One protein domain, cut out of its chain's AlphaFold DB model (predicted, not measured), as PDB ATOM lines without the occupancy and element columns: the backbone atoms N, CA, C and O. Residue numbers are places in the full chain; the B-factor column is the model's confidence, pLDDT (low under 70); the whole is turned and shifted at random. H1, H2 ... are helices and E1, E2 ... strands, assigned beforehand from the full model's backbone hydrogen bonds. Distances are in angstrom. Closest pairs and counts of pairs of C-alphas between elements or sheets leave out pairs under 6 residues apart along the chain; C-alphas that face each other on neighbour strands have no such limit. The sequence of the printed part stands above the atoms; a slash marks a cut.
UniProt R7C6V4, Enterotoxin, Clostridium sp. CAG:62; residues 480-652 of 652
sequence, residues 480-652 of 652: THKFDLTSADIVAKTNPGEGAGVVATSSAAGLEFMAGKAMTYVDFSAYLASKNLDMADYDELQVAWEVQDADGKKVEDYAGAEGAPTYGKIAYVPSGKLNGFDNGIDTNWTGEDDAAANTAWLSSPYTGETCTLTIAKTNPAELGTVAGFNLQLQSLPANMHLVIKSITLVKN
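This is residues 480 to 652 of the 652 residues of the protein "Enterotoxin" of Clostridium sp. CAG:62 (UniProt R7C6V4). Amid little regular structure, two antiparallel sheets face each other as a sandwich, strands crossed at 43 degrees. Short H1 and H2 graze the sheet E2 E5 E9 E7. The printed part, 173 residues, 69 in named elements, is mostly strand and compact: radius of gyration of the C-alphas 15.4 A, spans 42 by 35 by 34 A.

E10, residues 641 to 651, is 30.8 A long, ending at (89.618, 41.465, -33.028). Its branched sheet has E1, 480 to 482, beginning at (85.992, 37.976, -36.745), E3, 505 to 507, E4, 510 to 512, E6, 540 to 548, E8, 610 to 614. The other runs E2, 491 to 494, E5, 519 to 523, E9, 626 to 633, E7, 568 to 574. H1 is 525 to 531, H2 620 to 623.

E6 lies on one side of E10, N 542 and O 648 within hydrogen-bond range at 2.8 A, E1 and E4 on the other. Every O i to N i+4 pair of H1 is within range.

Links E6 to E7 and E7 to E8 are long. The printed part has no cut; residues 596 to 598 are under pLDDT 70.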
ATOM      1  N   THR A 480      86.048  39.367 -37.215       92.75
ATOM      2  CA  THR A 480      85.992  37.976 -36.745       92.75
ATOM      3  C   THR A 480      86.368  37.009 -37.851       92.75
ATOM      4  O   THR A 480      85.986  37.194 -39.008       92.75
ATOM      5  N   HIS A 481      87.064  35.933 -37.482       96.50
ATOM      6  CA  HIS A 481      87.303  34.790 -38.355       96.50
ATOM      7  C   HIS A 481      86.757  33.514 -37.724       96.50
ATOM      8  O   HIS A 481      87.318  32.973 -36.769       96.50
ATOM      9  N   LYS A 482      85.647  33.014 -38.270       96.62
ATOM     10  CA  LYS A 482      85.041  31.751 -37.842       96.62
ATOM     11  C   LYS A 482      85.685  30.580 -38.580       96.62
ATOM     12  O   LYS A 482      85.784  30.587 -39.806       96.62
ATOM     13  N   PHE A 483      86.092  29.558 -37.839       97.12
ATOM     14  CA  PHE A 483      86.698  28.359 -38.408       97.12
ATOM     15  C   PHE A 483      85.628  27.504 -39.089       97.12
ATOM     16  O   PHE A 483      84.550  27.278 -38.530       97.12
ATOM     17  N   ASP A 484      85.938  27.001 -40.281       96.69
ATOM     18  CA  ASP A 484      85.153  25.947 -40.918       96.69
ATOM     19  C   ASP A 484      85.506  24.602 -40.278       96.69
ATOM     20  O   ASP A 484      86.505  23.977 -40.631       96.69
ATOM     21  N   LEU A 485      84.670  24.162 -39.335       96.44
ATOM     22  CA  LEU A 485      84.849  22.905 -38.600       96.44
ATOM     23  C   LEU A 485      84.778  21.651 -39.488       96.44
ATOM     24  O   LEU A 485      85.075  20.565 -39.006       96.44
ATOM     25  N   THR A 486      84.393  21.777 -40.764       95.69
ATOM     26  CA  THR A 486      84.416  20.668 -41.733       95.69
ATOM     27  C   THR A 486      85.719  20.581 -42.527       95.69
ATOM     28  O   THR A 486      85.907  19.634 -43.291       95.69
ATOM     29  N   SER A 487      86.629  21.546 -42.352       96.56
ATOM     30  CA  SER A 487      87.915  21.558 -43.042       96.56
ATOM     31  C   SER A 487      88.767  20.348 -42.663       96.56
ATOM     32  O   SER A 487      88.939  20.041 -41.485       96.56
ATOM     33  N   ALA A 488      89.385  19.718 -43.665       95.50
ATOM     34  CA  ALA A 488      90.374  18.660 -43.456       95.50
ATOM     35  C   ALA A 488      91.639  19.155 -42.723       95.50
ATOM     36  O   ALA A 488      92.395  18.343 -42.194       95.50
ATOM     37  N   ASP A 489      91.844  20.476 -42.668       97.31
ATOM     38  CA  ASP A 489      92.954  21.117 -41.960       97.31
ATOM     39  C   ASP A 489      92.700  21.266 -40.445       97.31
ATOM     40  O   ASP A 489      93.548  21.796 -39.725       97.31
ATOM     41  N   ILE A 490      91.532  20.837 -39.955       97.25
ATOM     42  CA  ILE A 490      91.212  20.773 -38.527       97.25
ATOM     43  C   ILE A 490      91.194  19.308 -38.102       97.25
ATOM     44  O   ILE A 490      90.429  18.498 -38.624       97.25
ATOM     45  N   VAL A 491      92.019  18.962 -37.114       96.62
ATOM     46  CA  VAL A 491      92.094  17.602 -36.571       96.62
ATOM     47  C   VAL A 491      91.613  17.611 -35.129       96.62
ATOM     48  O   VAL A 491      92.302  18.079 -34.229       96.62
ATOM     49  N   ALA A 492      90.435  17.040 -34.900       97.56
ATOM     50  CA  ALA A 492      89.831  16.929 -33.581       97.56
ATOM     51  C   ALA A 492      89.785  15.470 -33.124       97.56
ATOM     52  O   ALA A 492      89.361  14.590 -33.879       97.56
ATOM     53  N   LYS A 493      90.243  15.193 -31.900       97.19
ATOM     54  CA  LYS A 493      90.324  13.829 -31.361       97.19
ATOM     55  C   LYS A 493      89.985  13.761 -29.874       97.19
ATOM     56  O   LYS A 493      90.282  14.671 -29.101       97.19
ATOM     57  N   THR A 494      89.414  12.634 -29.465       96.12
ATOM     58  CA  THR A 494      89.298  12.225 -28.063       96.12
ATOM     59  C   THR A 494      90.468  11.332 -27.691       96.12
ATOM     60  O   THR A 494      90.771  10.369 -28.394       96.12
ATOM     61  N   ASN A 495      91.100  11.599 -26.554       93.25
ATOM     62  CA  ASN A 495      92.060  10.685 -25.962       93.25
ATOM     63  C   ASN A 495      91.349   9.745 -24.966       93.25
ATOM     64  O   ASN A 495      90.822  10.212 -23.953       93.25
ATOM     65  N   PRO A 496      91.304   8.423 -25.223       86.62
ATOM     66  CA  PRO A 496      90.607   7.479 -24.349       86.62
ATOM     67  C   PRO A 496      91.373   7.133 -23.057       86.62
ATOM     68  O   PRO A 496      90.771   6.525 -22.162       86.62
ATOM     69  N   GLY A 497      92.655   7.517 -22.958       82.81
ATOM     70  CA  GLY A 497      93.577   7.227 -21.853       82.81
ATOM     71  C   GLY A 497      94.651   6.188 -22.200       82.81
ATOM     72  O   GLY A 497      95.791   6.332 -21.773       82.81
ATOM     73  N   GLU A 498      94.315   5.188 -23.018       79.00
ATOM     74  CA  GLU A 498      95.240   4.159 -23.509       79.00
ATOM     75  C   GLU A 498      95.013   3.939 -25.015       79.00
ATOM     76  O   GLU A 498      93.876   3.758 -25.454       79.00
ATOM     77  N   GLY A 499      96.084   3.975 -25.816       79.69
ATOM     78  CA  GLY A 499      96.027   3.813 -27.275       79.69
ATOM     79  C   GLY A 499      95.986   5.124 -28.075       79.69
ATOM     80  O   GLY A 499      96.238   6.211 -27.557       79.69
ATOM     81  N   ALA A 500      95.726   5.010 -29.381       83.81
ATOM     82  CA  ALA A 500      95.661   6.158 -30.285       83.81
ATOM     83  C   ALA A 500      94.396   7.002 -30.041       83.81
ATOM     84  O   ALA A 500      93.337   6.474 -29.707       83.81
ATOM     85  N   GLY A 501      94.499   8.318 -30.256       89.19
ATOM     86  CA  GLY A 501      93.347   9.218 -30.174       89.19
ATOM     87  C   GLY A 501      92.272   8.875 -31.210       89.19
ATOM     88  O   GLY A 501      92.580   8.622 -32.376       89.19
ATOM     89  N   VAL A 502      91.013   8.897 -30.783       94.88
ATOM     90  CA  VAL A 502      89.832   8.617 -31.608       94.88
ATOM     91  C   VAL A 502      89.401   9.902 -32.305       94.88
ATOM     92  O   VAL A 502      89.201  10.913 -31.641       94.88
ATOM     93  N   VAL A 503      89.274   9.880 -33.631       95.81
ATOM     94  CA  VAL A 503      88.867  11.053 -34.422       95.81
ATOM     95  C   VAL A 503      87.423  11.438 -34.099       95.81
ATOM     96  O   VAL A 503      86.551  10.573 -34.047       95.81
ATOM     97  N   ALA A 504      87.190  12.729 -33.874       96.62
ATOM     98  CA  ALA A 504      85.863  13.294 -33.673       96.62
ATOM     99  C   ALA A 504      85.088  13.354 -34.997       96.62
ATOM    100  O   ALA A 504      85.659  13.601 -36.064       96.62
ATOM    101  N   THR A 505      83.772  13.186 -34.929       96.31
ATOM    102  CA  THR A 505      82.908  13.394 -36.095       96.31
ATOM    103  C   THR A 505      82.822  14.889 -36.372       96.31
ATOM    104  O   THR A 505      82.423  15.664 -35.507       96.31
ATOM    105  N   SER A 506      83.208  15.305 -37.576       96.00
ATOM    106  CA  SER A 506      83.220  16.716 -37.971       96.00
ATOM    107  C   SER A 506      82.017  17.037 -38.848       96.00
ATOM    108  O   SER A 506      81.759  16.352 -39.839       96.00
ATOM    109  N   SER A 507      81.268  18.078 -38.494       93.81
ATOM    110  CA  SER A 507      80.118  18.549 -39.262       93.81
ATOM    111  C   SER A 507      79.948  20.063 -39.133       93.81
ATOM    112  O   SER A 507      80.559  20.714 -38.286       93.81
ATOM    113  N   ALA A 508      79.047  20.637 -39.931       88.69
ATOM    114  CA  ALA A 508      78.657  22.038 -39.771       88.69
ATOM    115  C   ALA A 508      77.994  22.324 -38.406       88.69
ATOM    116  O   ALA A 508      77.940  23.478 -37.982       88.69
ATOM    117  N   ALA A 509      77.476  21.293 -37.722       88.06
ATOM    118  CA  ALA A 509      76.878  21.418 -36.397       88.06
ATOM    119  C   ALA A 509      77.921  21.410 -35.265       88.06
ATOM    120  O   ALA A 509      77.594  21.846 -34.155       88.06
ATOM    121  N   GLY A 510      79.142  20.941 -35.530       96.00
ATOM    122  CA  GLY A 510      80.228  20.904 -34.561       96.00
ATOM    123  C   GLY A 510      81.200  19.741 -34.753       96.00
ATOM    124  O   GLY A 510      81.077  18.941 -35.682       96.00
ATOM    125  N   LEU A 511      82.163  19.668 -33.837       97.75
ATOM    126  CA  LEU A 511      83.072  18.537 -33.656       97.75
ATOM    127  C   LEU A 511      82.541  17.685 -32.502       97.75
ATOM    128  O   LEU A 511      82.554  18.142 -31.359       97.75
ATOM    129  N   GLU A 512      82.058  16.484 -32.800       96.69
ATOM    130  CA  GLU A 512      81.444  15.565 -31.837       96.69
ATOM    131  C   GLU A 512      82.455  14.504 -31.393       96.69
ATOM    132  O   GLU A 512      82.975  13.723 -32.195       96.69
ATOM    133  N   PHE A 513      82.753  14.490 -30.097       96.75
ATOM    134  CA  PHE A 513      83.774  13.638 -29.496       96.75
ATOM    135  C   PHE A 513      83.184  12.321 -28.972       96.75
ATOM    136  O   PHE A 513      81.973  12.139 -28.886       96.75
ATOM    137  N   MET A 514      84.052  11.376 -28.613       94.44
ATOM    138  CA  MET A 514      83.645  10.062 -28.111       94.44
ATOM    139  C   MET A 514      82.831  10.165 -26.809       94.44
ATOM    140  O   MET A 514      83.242  10.830 -25.859       94.44
ATOM    141  N   ALA A 515      81.710   9.440 -26.741       93.56
ATOM    142  CA  ALA A 515      80.874   9.375 -25.544       93.56
ATOM    143  C   ALA A 515      81.605   8.765 -24.334       93.56
ATOM    144  O   ALA A 515      82.447   7.873 -24.473       93.56
ATOM    145  N   GLY A 516      81.295   9.266 -23.137       92.19
ATOM    146  CA  GLY A 516      81.896   8.833 -21.872       92.19
ATOM    147  C   GLY A 516      83.365   9.223 -21.683       92.19
ATOM    148  O   GLY A 516      83.994   8.804 -20.711       92.19
ATOM    149  N   LYS A 517      83.942  10.002 -22.604       92.38
ATOM    150  CA  LYS A 517      85.338  10.451 -22.565       92.38
ATOM    151  C   LYS A 517      85.394  11.963 -22.749       92.38
ATOM    152  O   LYS A 517      84.641  12.530 -23.530       92.38
ATOM    153  N   ALA A 518      86.289  12.615 -22.009       88.62
ATOM    154  CA  ALA A 518      86.264  14.072 -21.861       88.62
ATOM    155  C   ALA A 518      87.638  14.749 -21.994       88.62
ATOM    156  O   ALA A 518      87.763  15.949 -21.760       88.62
ATOM    157  N   MET A 519      88.658  13.980 -22.382       94.12
ATOM    158  CA  MET A 519      89.999  14.483 -22.681       94.12
ATOM    159  C   MET A 519      90.085  14.683 -24.189       94.12
ATOM    160  O   MET A 519      90.249  13.723 -24.943       94.12
ATOM    161  N   THR A 520      89.877  15.915 -24.644       95.69
ATOM    162  CA  THR A 520      89.728  16.237 -26.068       95.69
ATOM    163  C   THR A 520      90.756  17.260 -26.512       95.69
ATOM    164  O   THR A 520      91.234  18.067 -25.712       95.69
ATOM    165  N   TYR A 521      91.111  17.224 -27.790       96.25
ATOM    166  CA  TYR A 521      91.997  18.215 -28.379       96.25
ATOM    167  C   TYR A 521      91.615  18.524 -29.820       96.25
ATOM    168  O   TYR A 521      91.079  17.670 -30.534       96.25
ATOM    169  N   VAL A 522      91.902  19.759 -30.223       97.69
ATOM    170  CA  VAL A 522      91.692  20.268 -31.577       97.69
ATOM    171  C   VAL A 522      92.991  20.898 -32.051       97.69
ATOM    172  O   VAL A 522      93.447  21.870 -31.456       97.69
ATOM    173  N   ASP A 523      93.564  20.344 -33.113       97.44
ATOM    174  CA  ASP A 523      94.647  20.944 -33.890       97.44
ATOM    175  C   ASP A 523      94.039  21.766 -35.027       97.44
ATOM    176  O   ASP A 523      93.224  21.256 -35.799       97.44
ATOM    177  N   PHE A 524      94.428  23.031 -35.126       97.69
ATOM    178  CA  PHE A 524      94.024  23.930 -36.203       97.69
ATOM    179  C   PHE A 524      95.221  24.607 -36.883       97.69
ATOM    180  O   PHE A 524      95.046  25.570 -37.630       97.69
ATOM    181  N   SER A 525      96.444  24.135 -36.631       96.62
ATOM    182  CA  SER A 525      97.678  24.740 -37.149       96.62
ATOM    183  C   SER A 525      97.722  24.762 -38.679       96.62
ATOM    184  O   SER A 525      98.042  25.787 -39.284       96.62
ATOM    185  N   ALA A 526      97.317  23.660 -39.318       97.19
ATOM    186  CA  ALA A 526      97.200  23.576 -40.771       97.19
ATOM    187  C   ALA A 526      96.143  24.549 -41.317       97.19
ATOM    188  O   ALA A 526      96.350  25.143 -42.373       97.19
ATOM    189  N   TYR A 527      95.047  24.765 -40.581       97.75
ATOM    190  CA  TYR A 527      93.985  25.692 -40.973       97.75
ATOM    191  C   TYR A 527      94.461  27.147 -40.921       97.75
ATOM    192  O   TYR A 527      94.200  27.918 -41.844       97.75
ATOM    193  N   LEU A 528      95.188  27.529 -39.866       96.19
ATOM    194  CA  LEU A 528      95.798  28.858 -39.769       96.19
ATOM    195  C   LEU A 528      96.760  29.104 -40.937       96.19
ATOM    196  O   LEU A 528      96.654  30.124 -41.617       96.19
ATOM    197  N   ALA A 529      97.626  28.132 -41.235       95.69
ATOM    198  CA  ALA A 529      98.562  28.219 -42.349       95.69
ATOM    199  C   ALA A 529      97.848  28.314 -43.711       95.69
ATOM    200  O   ALA A 529      98.194  29.169 -44.527       95.69
ATOM    201  N   SER A 530      96.824  27.488 -43.963       96.31
ATOM    202  CA  SER A 530      96.112  27.465 -45.251       96.31
ATOM    203  C   SER A 530      95.257  28.711 -45.495       96.31
ATOM    204  O   SER A 530      95.005  29.077 -46.646       96.31
ATOM    205  N   LYS A 531      94.833  29.393 -44.425       96.00
ATOM    206  CA  LYS A 531      94.102  30.667 -44.479       96.00
ATOM    207  C   LYS A 531      94.987  31.900 -44.303       96.00
ATOM    208  O   LYS A 531      94.459  33.004 -44.397       96.00
ATOM    209  N   ASN A 532      96.296  31.720 -44.111       94.75
ATOM    210  CA  ASN A 532      97.251  32.793 -43.830       94.75
ATOM    211  C   ASN A 532      96.794  33.677 -42.654       94.75
ATOM    212  O   ASN A 532      96.712  34.899 -42.774       94.75
ATOM    213  N   LEU A 533      96.437  33.032 -41.544       94.81
ATOM    214  CA  LEU A 533      96.001  33.680 -40.311       94.81
ATOM    215  C   LEU A 533      97.107  33.589 -39.268       94.81
ATOM    216  O   LEU A 533      97.601  32.493 -38.993       94.81
ATOM    217  N   ASP A 534      97.429  34.718 -38.648       93.38
ATOM    218  CA  ASP A 534      98.244  34.768 -37.442       93.38
ATOM    219  C   ASP A 534      97.326  35.014 -36.242       93.38
ATOM    220  O   ASP A 534      96.507  35.932 -36.247       93.38
ATOM    221  N   MET A 535      97.441  34.190 -35.201       91.00
ATOM    222  CA  MET A 535      96.675  34.408 -33.974       91.00
ATOM    223  C   MET A 535      97.051  35.736 -33.310       91.00
ATOM    224  O   MET A 535      96.190  36.350 -32.690       91.00
ATOM    225  N   ALA A 536      98.288  36.212 -33.475       91.50
ATOM    226  CA  ALA A 536      98.739  37.487 -32.920       91.50
ATOM    227  C   ALA A 536      98.022  38.717 -33.516       91.50
ATOM    228  O   ALA A 536      98.072  39.789 -32.915       91.50
ATOM    229  N   ASP A 537      97.330  38.576 -34.654       93.19
ATOM    230  CA  ASP A 537      96.548  39.655 -35.275       93.19
ATOM    231  C   ASP A 537      95.165  39.871 -34.632       93.19
ATOM    232  O   ASP A 537      94.456  40.820 -35.000       93.19
ATOM    233  N   TYR A 538      94.790  39.000 -33.692       94.56
ATOM    234  CA  TYR A 538      93.503  38.968 -33.006       94.56
ATOM    235  C   TYR A 538      93.675  39.135 -31.492       94.56
ATOM    236  O   TYR A 538      94.730  38.857 -30.924       94.56
ATOM    237  N   ASP A 539      92.606  39.554 -30.819       93.69
ATOM    238  CA  ASP A 539      92.598  39.781 -29.373       93.69
ATOM    239  C   ASP A 539      92.175  38.533 -28.587       93.69
ATOM    240  O   ASP A 539      92.595  38.333 -27.443       93.69
ATOM    241  N   GLU A 540      91.332  37.683 -29.180       94.56
ATOM    242  CA  GLU A 540      90.715  36.543 -28.500       94.56
ATOM    243  C   GLU A 540      90.521  35.329 -29.421       94.56
ATOM    244  O   GLU A 540      90.187  35.463 -30.600       94.56
ATOM    245  N   LEU A 541      90.624  34.125 -28.844       94.81
ATOM    246  CA  LEU A 541      90.023  32.908 -29.394       94.81
ATOM    247  C   LEU A 541      88.785  32.539 -28.574       94.81
ATOM    248  O   LEU A 541      88.881  32.213 -27.388       94.81
ATOM    249  N   GLN A 542      87.628  32.523 -29.224       96.06
ATOM    250  CA  GLN A 542      86.364  32.100 -28.637       96.06
ATOM    251  C   GLN A 542      86.017  30.672 -29.069       96.06
ATOM    252  O   GLN A 542      85.913  30.374 -30.262       96.06
ATOM    253  N   VAL A 543      85.805  29.787 -28.093       96.62
ATOM    254  CA  VAL A 543      85.435  28.381 -28.300       96.62
ATOM    255  C   VAL A 543      84.088  28.121 -27.638       96.62
ATOM    256  O   VAL A 543      83.985  28.077 -26.414       96.62
ATOM    257  N   ALA A 544      83.045  27.948 -28.448       97.31
ATOM    258  CA  ALA A 544      81.728  27.551 -27.960       97.31
ATOM    259  C   ALA A 544      81.641  26.029 -27.923       97.31
ATOM    260  O   ALA A 544      81.906  25.372 -28.933       97.31
ATOM    261  N   TRP A 545      81.249  25.473 -26.784       96.81
ATOM    262  CA  TRP A 545      81.158  24.032 -26.582       96.81
ATOM    263  C   TRP A 545      79.967  23.669 -25.701       96.81
ATOM    264  O   TRP A 545      79.412  24.507 -24.990       96.81
ATOM    265  N   GLU A 546      79.569  22.406 -25.757       96.88
ATOM    266  CA  GLU A 546      78.518  21.850 -24.917       96.88
ATOM    267  C   GLU A 546      78.685  20.356 -24.701       96.88
ATOM    268  O   GLU A 546      79.400  19.675 -25.435       96.88
ATOM    269  N   VAL A 547      78.017  19.852 -23.671       96.31
ATOM    270  CA  VAL A 547      77.827  18.419 -23.474       96.31
ATOM    271  C   VAL A 547      76.449  18.057 -23.990       96.31
ATOM    272  O   VAL A 547      75.470  18.732 -23.671       96.31
ATOM    273  N   GLN A 548      76.371  16.992 -24.777       95.69
ATOM    274  CA  GLN A 548      75.121  16.452 -25.287       95.69
ATOM    275  C   GLN A 548      74.873  15.039 -24.759       95.69
ATOM    276  O   GLN A 548      75.811  14.281 -24.498       95.69
ATOM    277  N   ASP A 549      73.602  14.689 -24.591       93.75
ATOM    278  CA  ASP A 549      73.165  13.325 -24.298       93.75
ATOM    279  C   ASP A 549      73.176  12.432 -25.555       93.75
ATOM    280  O   ASP A 549      73.581  12.844 -26.645       93.75
ATOM    281  N   ALA A 550      72.735  11.181 -25.406       91.00
ATOM    282  CA  ALA A 550      72.664  10.213 -26.500       91.00
ATOM    283  C   ALA A 550      71.656  10.591 -27.606       91.00
ATOM    284  O   ALA A 550      71.753  10.058 -28.710       91.00
ATOM    285  N   ASP A 551      70.714  11.502 -27.330       92.25
ATOM    286  CA  ASP A 551      69.764  12.031 -28.316       92.25
ATOM    287  C   ASP A 551      70.308  13.285 -29.032       92.25
ATOM    288  O   ASP A 551      69.608  13.867 -29.866       92.25
ATOM    289  N   GLY A 552      71.518  13.745 -28.689       91.06
ATOM    290  CA  GLY A 552      72.100  14.986 -29.204       91.06
ATOM    291  C   GLY A 552      71.511  16.256 -28.577       91.06
ATOM    292  O   GLY A 552      71.624  17.346 -29.144       91.06
ATOM    293  N   LYS A 553      70.838  16.154 -27.422       93.62
ATOM    294  CA  LYS A 553      70.315  17.326 -26.703       93.62
ATOM    295  C   LYS A 553      71.363  17.857 -25.743       93.62
ATOM    296  O   LYS A 553      72.002  17.085 -25.030       93.62
ATOM    297  N   LYS A 554      71.495  19.186 -25.679       94.94
ATOM    298  CA  LYS A 554      72.351  19.848 -24.692       94.94
ATOM    299  C   LYS A 554      71.926  19.446 -23.279       94.94
ATOM    300  O   LYS A 554      70.767  19.599 -22.899       94.94
ATOM    301  N   VAL A 555      72.893  18.976 -22.508       93.81
ATOM    302  CA  VAL A 555      72.760  18.709 -21.080       93.81
ATOM    303  C   VAL A 555      72.708  20.057 -20.362       93.81
ATOM    304  O   VAL A 555      73.539  20.920 -20.617       93.81
ATOM    305  N   GLU A 556      71.723  20.284 -19.494       90.25
ATOM    306  CA  GLU A 556      71.632  21.526 -18.702       90.25
ATOM    307  C   GLU A 556      72.192  21.342 -17.288       90.25
ATOM    308  O   GLU A 556      72.818  22.249 -16.738       90.25
ATOM    309  N   ASP A 557      72.048  20.136 -16.743       86.25
ATOM    310  CA  ASP A 557      72.677  19.669 -15.519       86.25
ATOM    311  C   ASP A 557      72.993  18.168 -15.628       86.25
ATOM    312  O   ASP A 557      72.474  17.462 -16.490       86.25
ATOM    313  N   TYR A 558      73.854  17.665 -14.745       86.06
ATOM    314  CA  TYR A 558      74.161  16.235 -14.698       86.06
ATOM    315  C   TYR A 558      73.176  15.427 -13.836       86.06
ATOM    316  O   TYR A 558      73.366  14.225 -13.706       86.06
ATOM    317  N   ALA A 559      72.168  16.045 -13.203       76.94
ATOM    318  CA  ALA A 559      71.174  15.409 -12.321       76.94
ATOM    319  C   ALA A 559      71.699  14.354 -11.306       76.94
ATOM    320  O   ALA A 559      70.970  13.441 -10.920       76.94
ATOM    321  N   GLY A 560      72.957  14.451 -10.852       74.06
ATOM    322  CA  GLY A 560      73.586  13.455  -9.968       74.06
ATOM    323  C   GLY A 560      74.088  12.184 -10.670       74.06
ATOM    324  O   GLY A 560      74.327  11.179 -10.003       74.06
ATOM    325  N   ALA A 561      74.244  12.215 -11.995       81.50
ATOM    326  CA  ALA A 561      74.781  11.119 -12.789       81.50
ATOM    327  C   ALA A 561      76.180  10.697 -12.318       81.50
ATOM    328  O   ALA A 561      77.053  11.523 -12.034       81.50
ATOM    329  N   GLU A 562      76.400   9.384 -12.282       84.81
ATOM    330  CA  GLU A 562      77.721   8.812 -12.057       84.81
ATOM    331  C   GLU A 562      78.678   9.266 -13.170       84.81
ATOM    332  O   GLU A 562      78.350   9.213 -14.357       84.81
ATOM    333  N   GLY A 563      79.858   9.755 -12.784       83.19
ATOM    334  CA  GLY A 563      80.833  10.307 -13.727       83.19
ATOM    335  C   GLY A 563      80.637  11.788 -14.070       83.19
ATOM    336  O   GLY A 563      81.291  12.271 -14.997       83.19
ATOM    337  N   ALA A 564      79.798  12.527 -13.336       89.19
ATOM    338  CA  ALA A 564      79.729  13.984 -13.452       89.19
ATOM    339  C   ALA A 564      81.104  14.636 -13.164       89.19
ATOM    340  O   ALA A 564      81.724  14.324 -12.142       89.19
ATOM    341  N   PRO A 565      81.593  15.539 -14.032       92.75
ATOM    342  CA  PRO A 565      82.878  16.201 -13.834       92.75
ATOM    343  C   PRO A 565      82.859  17.133 -12.618       92.75
ATOM    344  O   PRO A 565      81.917  17.900 -12.422       92.75
ATOM    345  N   THR A 566      83.937  17.128 -11.829       92.00
ATOM    346  CA  THR A 566      84.144  18.118 -10.751       92.00
ATOM    347  C   THR A 566      85.024  19.293 -11.178       92.00
ATOM    348  O   THR A 566      84.992  20.344 -10.535       92.00
ATOM    349  N   TYR A 567      85.745  19.158 -12.295       92.81
ATOM    350  CA  TYR A 567      86.500  20.242 -12.913       92.81
ATOM    351  C   TYR A 567      86.429  20.194 -14.439       92.81
ATOM    352  O   TYR A 567      86.243  19.127 -15.037       92.81
ATOM    353  N   GLY A 568      86.665  21.356 -15.046       92.94
ATOM    354  CA  GLY A 568      86.908  21.507 -16.470       92.94
ATOM    355  C   GLY A 568      87.879  22.651 -16.754       92.94
ATOM    356  O   GLY A 568      87.924  23.623 -15.999       92.94
ATOM    357  N   LYS A 569      88.672  22.540 -17.820       92.62
ATOM    358  CA  LYS A 569      89.620  23.578 -18.252       92.62
ATOM    359  C   LYS A 569      89.894  23.523 -19.754       92.62
ATOM    360  O   LYS A 569      89.726  22.480 -20.387       92.62
ATOM    361  N   ILE A 570      90.374  24.637 -20.293       92.94
ATOM    362  CA  ILE A 570      90.846  24.781 -21.671       92.94
ATOM    363  C   ILE A 570      92.187  25.527 -21.689       92.94
ATOM    364  O   ILE A 570      92.412  26.435 -20.886       92.94
ATOM    365  N   ALA A 571      93.094  25.129 -22.581       90.81
ATOM    366  CA  ALA A 571      94.393  25.782 -22.743       90.81
ATOM    367  C   ALA A 571      94.932  25.642 -24.168       90.81
ATOM    368  O   ALA A 571      94.708  24.617 -24.819       90.81
ATOM    369  N   TYR A 572      95.695  26.644 -24.614       90.75
ATOM    370  CA  TYR A 572      96.503  26.542 -25.827       90.75
ATOM    371  C   TYR A 572      97.584  25.486 -25.671       90.75
ATOM    372  O   TYR A 572      98.113  25.297 -24.582       90.75
ATOM    373  N   VAL A 573      97.967  24.825 -26.755       90.00
ATOM    374  CA  VAL A 573      99.055  23.844 -26.726       90.00
ATOM    375  C   VAL A 573      99.866  23.875 -28.016       90.00
ATOM    376  O   VAL A 573      99.295  24.056 -29.096       90.00
ATOM    377  N   PRO A 574     101.187  23.638 -27.931       92.31
ATOM    378  CA  PRO A 574     101.984  23.299 -29.100       92.31
ATOM    379  C   PRO A 574     101.649  21.890 -29.601       92.31
ATOM    380  O   PRO A 574     101.133  21.056 -28.852       92.31
ATOM    381  N   SER A 575     101.999  21.593 -30.854       89.06
ATOM    382  CA  SER A 575     101.651  20.327 -31.524       89.06
ATOM    383  C   SER A 575     102.077  19.075 -30.747       89.06
ATOM    384  O   SER A 575     101.316  18.117 -30.646       89.06
ATOM    385  N   GLY A 576     103.247  19.103 -30.101       88.19
ATOM    386  CA  GLY A 576     103.741  17.997 -29.268       88.19
ATOM    387  C   GLY A 576     102.962  17.748 -27.966       88.19
ATOM    388  O   GLY A 576     103.196  16.731 -27.320       88.19
ATOM    389  N   LYS A 577     102.053  18.654 -27.576       91.50
ATOM    390  CA  LYS A 577     101.234  18.587 -26.349       91.50
ATOM    391  C   LYS A 577      99.722  18.527 -26.631       91.50
ATOM    392  O   LYS A 577      98.908  18.554 -25.704       91.50
ATOM    393  N   LEU A 578      99.322  18.423 -27.900       91.94
ATOM    394  CA  LEU A 578      97.934  18.176 -28.307       91.94
ATOM    395  C   LEU A 578      97.564  16.708 -28.060       91.94
ATOM    396  O   LEU A 578      97.636  15.855 -28.942       91.94
ATOM    397  N   ASN A 579      97.210  16.400 -26.816       90.75
ATOM    398  CA  ASN A 579      96.881  15.044 -26.378       90.75
ATOM    399  C   ASN A 579      95.649  14.980 -25.465       90.75
ATOM    400  O   ASN A 579      95.300  13.895 -25.006       90.75
ATOM    401  N   GLY A 580      94.996  16.111 -25.191       89.75
ATOM    402  CA  GLY A 580      93.839  16.197 -24.303       89.75
ATOM    403  C   GLY A 580      94.156  16.132 -22.804       89.75
ATOM    404  O   GLY A 580      93.228  16.255 -22.016       89.75
ATOM    405  N   PHE A 581      95.419  15.970 -22.393       88.50
ATOM    406  CA  PHE A 581      95.843  15.895 -20.985       88.50
ATOM    407  C   PHE A 581      96.723  17.070 -20.560       88.50
ATOM    408  O   PHE A 581      96.579  17.578 -19.449       88.50
ATOM    409  N   ASP A 582      97.628  17.517 -21.430       89.38
ATOM    410  CA  ASP A 582      98.594  18.551 -21.081       89.38
ATOM    411  C   ASP A 582      97.926  19.876 -20.715       89.38
ATOM    412  O   ASP A 582      96.968  20.319 -21.356       89.38
ATOM    413  N   ASN A 583      98.497  20.527 -19.700       82.25
ATOM    414  CA  ASN A 583      98.036  21.814 -19.178       82.25
ATOM    415  C   ASN A 583      98.281  22.980 -20.142       82.25
ATOM    416  O   ASN A 583      97.784  24.064 -19.897       82.25
ATOM    417  N   GLY A 584      99.010  22.777 -21.237       84.56
ATOM    418  CA  GLY A 584      99.176  23.815 -22.245       84.56
ATOM    419  C   GLY A 584     100.059  24.992 -21.856       84.56
ATOM    420  O   GLY A 584     100.905  24.884 -20.969       84.56
ATOM    421  N   ILE A 585      99.907  26.058 -22.633       85.56
ATOM    422  CA  ILE A 585     100.566  27.358 -22.517       85.56
ATOM    423  C   ILE A 585      99.739  28.233 -21.572       85.56
ATOM    424  O   ILE A 585      98.512  28.104 -21.509       85.56
ATOM    425  N   ASP A 586     100.418  29.121 -20.851       82.44
ATOM    426  CA  ASP A 586      99.773  30.083 -19.967       82.44
ATOM    427  C   ASP A 586      98.904  31.074 -20.756       82.44
ATOM    428  O   ASP A 586      99.361  31.737 -21.686       82.44
ATOM    429  N   THR A 587      97.633  31.152 -20.369       81.88
ATOM    430  CA  THR A 587      96.606  32.012 -20.984       81.88
ATOM    431  C   THR A 587      96.254  33.224 -20.116       81.88
ATOM    432  O   THR A 587      95.337  33.983 -20.444       81.88
ATOM    433  N   ASN A 588      96.955  33.409 -18.992       83.75
ATOM    434  CA  ASN A 588      96.815  34.557 -18.105       83.75
ATOM    435  C   ASN A 588      98.181  35.113 -17.659       83.75
ATOM    436  O   ASN A 588      98.342  35.483 -16.497       83.75
ATOM    437  N   TRP A 589      99.115  35.207 -18.600       85.31
ATOM    438  CA  TRP A 589     100.464  35.731 -18.428       85.31
ATOM    439  C   TRP A 589     100.448  37.179 -17.933       85.31
ATOM    440  O   TRP A 589      99.809  38.058 -18.523       85.31
ATOM    441  N   THR A 590     101.168  37.432 -16.841       86.06
ATOM    442  CA  THR A 590     101.262  38.754 -16.197       86.06
ATOM    443  C   THR A 590     102.649  39.400 -16.269       86.06
ATOM    444  O   THR A 590     102.799  40.549 -15.844       86.06
ATOM    445  N   GLY A 591     103.646  38.715 -16.839       85.25
ATOM    446  CA  GLY A 591     105.005  39.231 -17.033       85.25
ATOM    447  C   GLY A 591     106.081  38.144 -16.966       85.25
ATOM    448  O   GLY A 591     105.787  36.977 -16.745       85.25
ATOM    449  N   GLU A 592     107.349  38.521 -17.148       82.62
ATOM    450  CA  GLU A 592     108.487  37.577 -17.159       82.62
ATOM    451  C   GLU A 592     108.655  36.789 -15.845       82.62
ATOM    452  O   GLU A 592     109.164  35.670 -15.865       82.62
ATOM    453  N   ASP A 593     108.178  37.340 -14.724       84.38
ATOM    454  CA  ASP A 593     108.192  36.685 -13.408       84.38
ATOM    455  C   ASP A 593     107.022  35.693 -13.206       84.38
ATOM    456  O   ASP A 593     106.924  35.050 -12.155       84.38
ATOM    457  N   ASP A 594     106.115  35.566 -14.182       78.38
ATOM    458  CA  ASP A 594     104.972  34.658 -14.113       78.38
ATOM    459  C   ASP A 594     105.412  33.204 -14.321       78.38
ATOM    460  O   ASP A 594     105.635  32.730 -15.435       78.38
ATOM    461  N   ALA A 595     105.567  32.486 -13.211       70.12
ATOM    462  CA  ALA A 595     105.927  31.071 -13.203       70.12
ATOM    463  C   ALA A 595     104.701  30.136 -13.194       70.12
ATOM    464  O   ALA A 595     104.860  28.913 -13.125       70.12
ATOM    465  N   ALA A 596     103.476  30.678 -13.195       69.06
ATOM    466  CA  ALA A 596     102.264  29.886 -13.057       69.06
ATOM    467  C   ALA A 596     101.719  29.478 -14.433       69.06
ATOM    468  O   ALA A 596     101.148  30.282 -15.155       69.06
ATOM    469  N   ALA A 597     101.810  28.189 -14.771       66.25
ATOM    470  CA  ALA A 597     101.105  27.642 -15.929       66.25
ATOM    471  C   ALA A 597      99.585  27.659 -15.670       66.25
ATOM    472  O   ALA A 597      99.033  26.707 -15.108       66.25
ATOM    473  N   ASN A 598      98.910  28.751 -16.039       66.69
ATOM    474  CA  ASN A 598      97.478  28.910 -15.822       66.69
ATOM    475  C   ASN A 598      96.675  28.550 -17.077       66.69
ATOM    476  O   ASN A 598      96.805  29.136 -18.152       66.69
ATOM    477  N   THR A 599      95.767  27.596 -16.900       73.19
ATOM    478  CA  THR A 599      94.727  27.259 -17.877       73.19
ATOM    479  C   THR A 599      93.463  28.057 -17.598       73.19
ATOM    480  O   THR A 599      93.132  28.283 -16.432       73.19
ATOM    481  N   ALA A 600      92.692  28.390 -18.630       83.81
ATOM    482  CA  ALA A 600      91.363  28.952 -18.440       83.81
ATOM    483  C   ALA A 600      90.431  27.880 -17.850       83.81
ATOM    484  O   ALA A 600      90.068  26.900 -18.507       83.81
ATOM    485  N   TRP A 601      90.079  28.041 -16.575       89.81
ATOM    486  CA  TRP A 601      89.138  27.159 -15.890       89.81
ATOM    487  C   TRP A 601      87.719  27.382 -16.412       89.81
ATOM    488  O   TRP A 601      87.278  28.519 -16.572       89.81
ATOM    489  N   LEU A 602      87.018  26.281 -16.666       90.62
ATOM    490  CA  LEU A 602      85.623  26.283 -17.096       90.62
ATOM    491  C   LEU A 602      84.704  26.492 -15.893       90.62
ATOM    492  O   LEU A 602      85.071  26.205 -14.749       90.62
ATOM    493  N   SER A 603      83.487  26.955 -16.146       88.38
ATOM    494  CA  SER A 603      82.491  27.184 -15.102       88.38
ATOM    495  C   SER A 603      81.637  25.937 -14.857       88.38
ATOM    496  O   SER A 603      81.068  25.349 -15.779       88.38
ATOM    497  N   SER A 604      81.481  25.550 -13.588       87.25
ATOM    498  CA  SER A 604      80.469  24.566 -13.170       87.25
ATOM    499  C   SER A 604      79.057  25.101 -13.494       87.25
ATOM    500  O   SER A 604      78.811  26.289 -13.262       87.25
ATOM    501  N   PRO A 605      78.122  24.287 -14.035       89.88
ATOM    502  CA  PRO A 605      78.093  22.821 -14.014       89.88
ATOM    503  C   PRO A 605      78.822  22.098 -15.160       89.88
ATOM    504  O   PRO A 605      78.577  20.915 -15.331       89.88
ATOM    505  N   TYR A 606      79.715  22.742 -15.922       93.56
ATOM    506  CA  TYR A 606      80.493  22.125 -17.018       93.56
ATOM    507  C   TYR A 606      79.646  21.505 -18.139       93.56
ATOM    508  O   TYR A 606      80.030  20.517 -18.759       93.56
ATOM    509  N   THR A 607      78.491  22.099 -18.416       93.62
ATOM    510  CA  THR A 607      77.546  21.605 -19.424       93.62
ATOM    511  C   THR A 607      77.637  22.326 -20.772       93.62
ATOM    512  O   THR A 607      77.005  21.918 -21.748       93.62
ATOM    513  N   GLY A 608      78.441  23.388 -20.856       91.19
ATOM    514  CA  GLY A 608      78.715  24.108 -22.094       91.19
ATOM    515  C   GLY A 608      78.571  25.615 -21.991       91.19
ATOM    516  O   GLY A 608      77.520  26.119 -21.589       91.19
ATOM    517  N   GLU A 609      79.593  26.323 -22.456       91.62
ATOM    518  CA  GLU A 609      79.675  27.780 -22.507       91.62
ATOM    519  C   GLU A 609      80.495  28.234 -23.726       91.62
ATOM    520  O   GLU A 609      80.996  27.420 -24.503       91.62
ATOM    521  N   THR A 610      80.615  29.549 -23.921       94.62
ATOM    522  CA  THR A 610      81.642  30.103 -24.814       94.62
ATOM    523  C   THR A 610      82.836  30.510 -23.973       94.62
ATOM    524  O   THR A 610      82.759  31.453 -23.189       94.62
ATOM    525  N   CYS A 611      83.933  29.785 -24.132       92.31
ATOM    526  CA  CYS A 611      85.201  30.105 -23.497       92.31
ATOM    527  C   CYS A 611      85.924  31.159 -24.317       92.31
ATOM    528  O   CYS A 611      85.939  31.074 -25.541       92.31
ATOM    529  N   THR A 612      86.553  32.111 -23.636       92.88
ATOM    530  CA  THR A 612      87.370  33.146 -24.270       92.88
ATOM    531  C   THR A 612      88.797  33.013 -23.763       92.88
ATOM    532  O   THR A 612      89.043  33.161 -22.566       92.88
ATOM    533  N   LEU A 613      89.724  32.715 -24.668       91.88
ATOM    534  CA  LEU A 613      91.158  32.769 -24.411       91.88
ATOM    535  C   LEU A 613      91.678  34.111 -24.933       91.88
ATOM    536  O   LEU A 613      91.637  34.360 -26.137       91.88
ATOM    537  N   THR A 614      92.118  34.993 -24.034       91.88
ATOM    538  CA  THR A 614      92.645  36.316 -24.398       91.88
ATOM    539  C   THR A 614      94.085  36.186 -24.891       91.88
ATOM    540  O   THR A 614      94.984  35.836 -24.127       91.88
ATOM    541  N   ILE A 615      94.322  36.514 -26.158       90.50
ATOM    542  CA  ILE A 615      95.606  36.312 -26.838       90.50
ATOM    543  C   ILE A 615      96.692  37.208 -26.235       90.50
ATOM    544  O   ILE A 615      97.779  36.726 -25.935       90.50
ATOM    545  N   ALA A 616      96.372  38.468 -25.923       86.12
ATOM    546  CA  ALA A 616      97.302  39.401 -25.272       86.12
ATOM    547  C   ALA A 616      97.744  38.972 -23.857       86.12
ATOM    548  O   ALA A 616      98.703  39.515 -23.315       86.12
ATOM    549  N   LYS A 617      97.039  38.011 -23.249       87.62
ATOM    550  CA  LYS A 617      97.404  37.394 -21.969       87.62
ATOM    551  C   LYS A 617      98.100  36.045 -22.143       87.62
ATOM    552  O   LYS A 617      98.230  35.291 -21.188       87.62
ATOM    553  N   THR A 618      98.513  35.706 -23.353       87.69
ATOM    554  CA  THR A 618      99.347  34.536 -23.612       87.69
ATOM    555  C   THR A 618     100.796  34.983 -23.646       87.69
ATOM    556  O   THR A 618     101.092  36.053 -24.177       87.69
ATOM    557  N   ASN A 619     101.705  34.178 -23.095       86.38
ATOM    558  CA  ASN A 619     103.135  34.456 -23.185       86.38
ATOM    559  C   ASN A 619     103.538  34.679 -24.664       86.38
ATOM    560  O   ASN A 619     103.411  33.746 -25.468       86.38
ATOM    561  N   PRO A 620     104.044  35.871 -25.044       85.94
ATOM    562  CA  PRO A 620     104.349  36.191 -26.438       85.94
ATOM    563  C   PRO A 620     105.361  35.237 -27.082       85.94
ATOM    564  O   PRO A 620     105.271  34.961 -28.276       85.94
ATOM    565  N   ALA A 621     106.305  34.702 -26.299       85.94
ATOM    566  CA  ALA A 621     107.311  33.764 -26.796       85.94
ATOM    567  C   ALA A 621     106.720  32.383 -27.135       85.94
ATOM    568  O   ALA A 621     107.261  31.668 -27.978       85.94
ATOM    569  N   GLU A 622     105.610  32.007 -26.497       86.69
ATOM    570  CA  GLU A 622     104.948  30.715 -26.697       86.69
ATOM    571  C   GLU A 622     103.775  30.805 -27.681       86.69
ATOM    572  O   GLU A 622     103.441  29.797 -28.309       86.69
ATOM    573  N   LEU A 623     103.188  31.992 -27.880       88.75
ATOM    574  CA  LEU A 623     102.042  32.205 -28.773       88.75
ATOM    575  C   LEU A 623     102.312  31.716 -30.207       88.75
ATOM    576  O   LEU A 623     101.477  31.033 -30.794       88.75
ATOM    577  N   GLY A 624     103.509  31.971 -30.747       87.19
ATOM    578  CA  GLY A 624     103.901  31.506 -32.086       87.19
ATOM    579  C   GLY A 624     104.050  29.983 -32.219       87.19
ATOM    580  O   GLY A 624     104.231  29.474 -33.322       87.19
ATOM    581  N   THR A 625     103.987  29.239 -31.111       90.88
ATOM    582  CA  THR A 625     104.063  27.769 -31.099       90.88
ATOM    583  C   THR A 625     102.697  27.097 -30.985       90.88
ATOM    584  O   THR A 625     102.622  25.868 -31.047       90.88
ATOM    585  N   VAL A 626     101.622  27.872 -30.811       92.88
ATOM    586  CA  VAL A 626     100.264  27.352 -30.638       92.88
ATOM    587  C   VAL A 626      99.833  26.594 -31.890       92.88
ATOM    588  O   VAL A 626      99.772  27.147 -32.984       92.88
ATOM    589  N   ALA A 627      99.495  25.318 -31.715       95.00
ATOM    590  CA  ALA A 627      98.924  24.494 -32.775       95.00
ATOM    591  C   ALA A 627      97.407  24.317 -32.626       95.00
ATOM    592  O   ALA A 627      96.709  24.012 -33.590       95.00
ATOM    593  N   GLY A 628      96.889  24.486 -31.410       95.38
ATOM    594  CA  GLY A 628      95.510  24.168 -31.087       95.38
ATOM    595  C   GLY A 628      95.187  24.365 -29.610       95.38
ATOM    596  O   GLY A 628      95.901  25.074 -28.895       95.38
ATOM    597  N   PHE A 629      94.134  23.697 -29.137       95.38
ATOM    598  CA  PHE A 629      93.792  23.650 -27.713       95.38
ATOM    599  C   PHE A 629      93.465  22.237 -27.224       95.38
ATOM    600  O   PHE A 629      92.925  21.406 -27.956       95.38
ATOM    601  N   ASN A 630      93.736  22.005 -25.939       94.88
ATOM    602  CA  ASN A 630      93.163  20.901 -25.174       94.88
ATOM    603  C   ASN A 630      91.918  21.418 -24.444       94.88
ATOM    604  O   ASN A 630      91.981  22.467 -23.801       94.88
ATOM    605  N   LEU A 631      90.816  20.669 -24.491       94.62
ATOM    606  CA  LEU A 631      89.636  20.904 -23.663       94.62
ATOM    607  C   LEU A 631      89.368  19.653 -22.827       94.62
ATOM    608  O   LEU A 631      89.191  18.552 -23.358       94.62
ATOM    609  N   GLN A 632      89.391  19.836 -21.510       92.56
ATOM    610  CA  GLN A 632      89.436  18.755 -20.534       92.56
ATOM    611  C   GLN A 632      88.279  18.894 -19.558       92.56
ATOM    612  O   GLN A 632      88.142  19.938 -18.921       92.56
ATOM    613  N   LEU A 633      87.516  17.823 -19.375       93.19
ATOM    614  CA  LEU A 633      86.698  17.626 -18.180       93.19
ATOM    615  C   LEU A 633      87.248  16.425 -17.411       93.19
ATOM    616  O   LEU A 633      87.772  15.490 -18.013       93.19
ATOM    617  N   GLN A 634      87.113  16.420 -16.084       92.31
ATOM    618  CA  GLN A 634      87.587  15.298 -15.259       92.31
ATOM    619  C   GLN A 634      87.028  13.942 -15.724       92.31
ATOM    620  O   GLN A 634      87.719  12.925 -15.697       92.31
ATOM    621  N   SER A 635      85.747  13.925 -16.075       91.31
ATOM    622  CA  SER A 635      84.989  12.737 -16.446       91.31
ATOM    623  C   SER A 635      83.737  13.149 -17.210       91.31
ATOM    624  O   SER A 635      83.356  14.321 -17.217       91.31
ATOM    625  N   LEU A 636      83.093  12.180 -17.853       93.25
ATOM    626  CA  LEU A 636      81.803  12.373 -18.497       93.25
ATOM    627  C   LEU A 636      80.958  11.106 -18.326       93.25
ATOM    628  O   LEU A 636      81.513  10.010 -18.457       93.25
ATOM    629  N   PRO A 637      79.644  11.210 -18.055       94.12
ATOM    630  CA  PRO A 637      78.764  10.047 -18.043       94.12
ATOM    631  C   PRO A 637      78.815   9.275 -19.367       94.12
ATOM    632  O   PRO A 637      78.943   9.865 -20.440       94.12
ATOM    633  N   ALA A 638      78.700   7.946 -19.300       92.62
ATOM    634  CA  ALA A 638      78.951   7.051 -20.436       92.62
ATOM    635  C   ALA A 638      78.061   7.312 -21.668       92.62
ATOM    636  O   ALA A 638      78.461   7.020 -22.791       92.62
ATOM    637  N   ASN A 639      76.860   7.852 -21.460       91.12
ATOM    638  CA  ASN A 639      75.879   8.171 -22.498       91.12
ATOM    639  C   ASN A 639      75.931   9.633 -22.973       91.12
ATOM    640  O   ASN A 639      75.055  10.051 -23.726       91.12
ATOM    641  N   MET A 640      76.897  10.416 -22.500       95.25
ATOM    642  CA  MET A 640      77.066  11.821 -22.857       95.25
ATOM    643  C   MET A 640      78.369  12.016 -23.620       95.25
ATOM    644  O   MET A 640      79.324  11.264 -23.431       95.25
ATOM    645  N   HIS A 641      78.421  13.035 -24.465       94.88
ATOM    646  CA  HIS A 641      79.601  13.367 -25.253       94.88
ATOM    647  C   HIS A 641      79.802  14.879 -25.345       94.88
ATOM    648  O   HIS A 641      78.875  15.662 -25.138       94.88
ATOM    649  N   LEU A 642      81.038  15.288 -25.617       96.38
ATOM    650  CA  LEU A 642      81.395  16.690 -25.784       96.38
ATOM    651  C   LEU A 642      81.240  17.108 -27.245       96.38
ATOM    652  O   LEU A 642      81.581  16.341 -28.146       96.38
ATOM    653  N   VAL A 643      80.776  18.336 -27.472       97.44
ATOM    654  CA  VAL A 643      80.638  18.926 -28.803       97.44
ATOM    655  C   VAL A 643      81.229  20.332 -28.824       97.44
ATOM    656  O   VAL A 643      80.811  21.197 -28.055       97.44
ATOM    657  N   ILE A 644      82.169  20.596 -29.735       97.94
ATOM    658  CA  ILE A 644      82.623  21.965 -30.037       97.94
ATOM    659  C   ILE A 644      81.722  22.537 -31.130       97.94
ATOM    660  O   ILE A 644      81.680  22.014 -32.238       97.94
ATOM    661  N   LYS A 645      81.006  23.619 -30.828       97.75
ATOM    662  CA  LYS A 645      80.018  24.260 -31.711       97.75
ATOM    663  C   LYS A 645      80.628  25.315 -32.625       97.75
ATOM    664  O   LYS A 645      80.157  25.503 -33.745       97.75
ATOM    665  N   SER A 646      81.654  26.021 -32.159       97.75
ATOM    666  CA  SER A 646      82.389  26.982 -32.982       97.75
ATOM    667  C   SER A 646      83.743  27.321 -32.389       97.75
ATOM    668  O   SER A 646      83.890  27.375 -31.170       97.75
ATOM    669  N   ILE A 647      84.682  27.646 -33.271       97.88
ATOM    670  CA  ILE A 647      85.971  28.255 -32.949       97.88
ATOM    671  C   ILE A 647      86.027  29.564 -33.745       97.88
ATOM    672  O   ILE A 647      85.754  29.554 -34.948       97.88
ATOM    673  N   THR A 648      86.298  30.685 -33.079       97.31
ATOM    674  CA  THR A 648      86.279  32.022 -33.693       97.31
ATOM    675  C   THR A 648      87.442  32.855 -33.176       97.31
ATOM    676  O   THR A 648      87.601  32.984 -31.968       97.31
ATOM    677  N   LEU A 649      88.235  33.431 -34.078       97.06
ATOM    678  CA  LEU A 649      89.181  34.497 -33.744       97.06
ATOM    679  C   LEU A 649      88.455  35.844 -33.782       97.06
ATOM    680  O   LEU A 649      87.646  36.074 -34.685       97.06
ATOM    681  N   VAL A 650      88.719  36.710 -32.807       95.44
ATOM    682  CA  VAL A 650      88.031  37.996 -32.628       95.44
ATOM    683  C   VAL A 650      89.048  39.112 -32.430       95.44
ATOM    684  O   VAL A 650      89.975  38.965 -31.637       95.44
ATOM    685  N   LYS A 651      88.860  40.219 -33.148       93.12
ATOM    686  CA  LYS A 651      89.618  41.465 -33.028       93.12
ATOM    687  C   LYS A 651      88.650  42.601 -32.695       93.12
ATOM    688  O   LYS A 651      87.696  42.830 -33.446       93.12
ATOM    689  N   ASN A 652      88.853  43.224 -31.540       84.25
ATOM    690  CA  ASN A 652      87.924  44.130 -30.861       84.25
ATOM    691  C   ASN A 652      88.192  45.613 -31.135       84.25
ATOM    692  O   ASN A 652      89.364  46.004 -31.333       84.25
TER     693      ASN A 652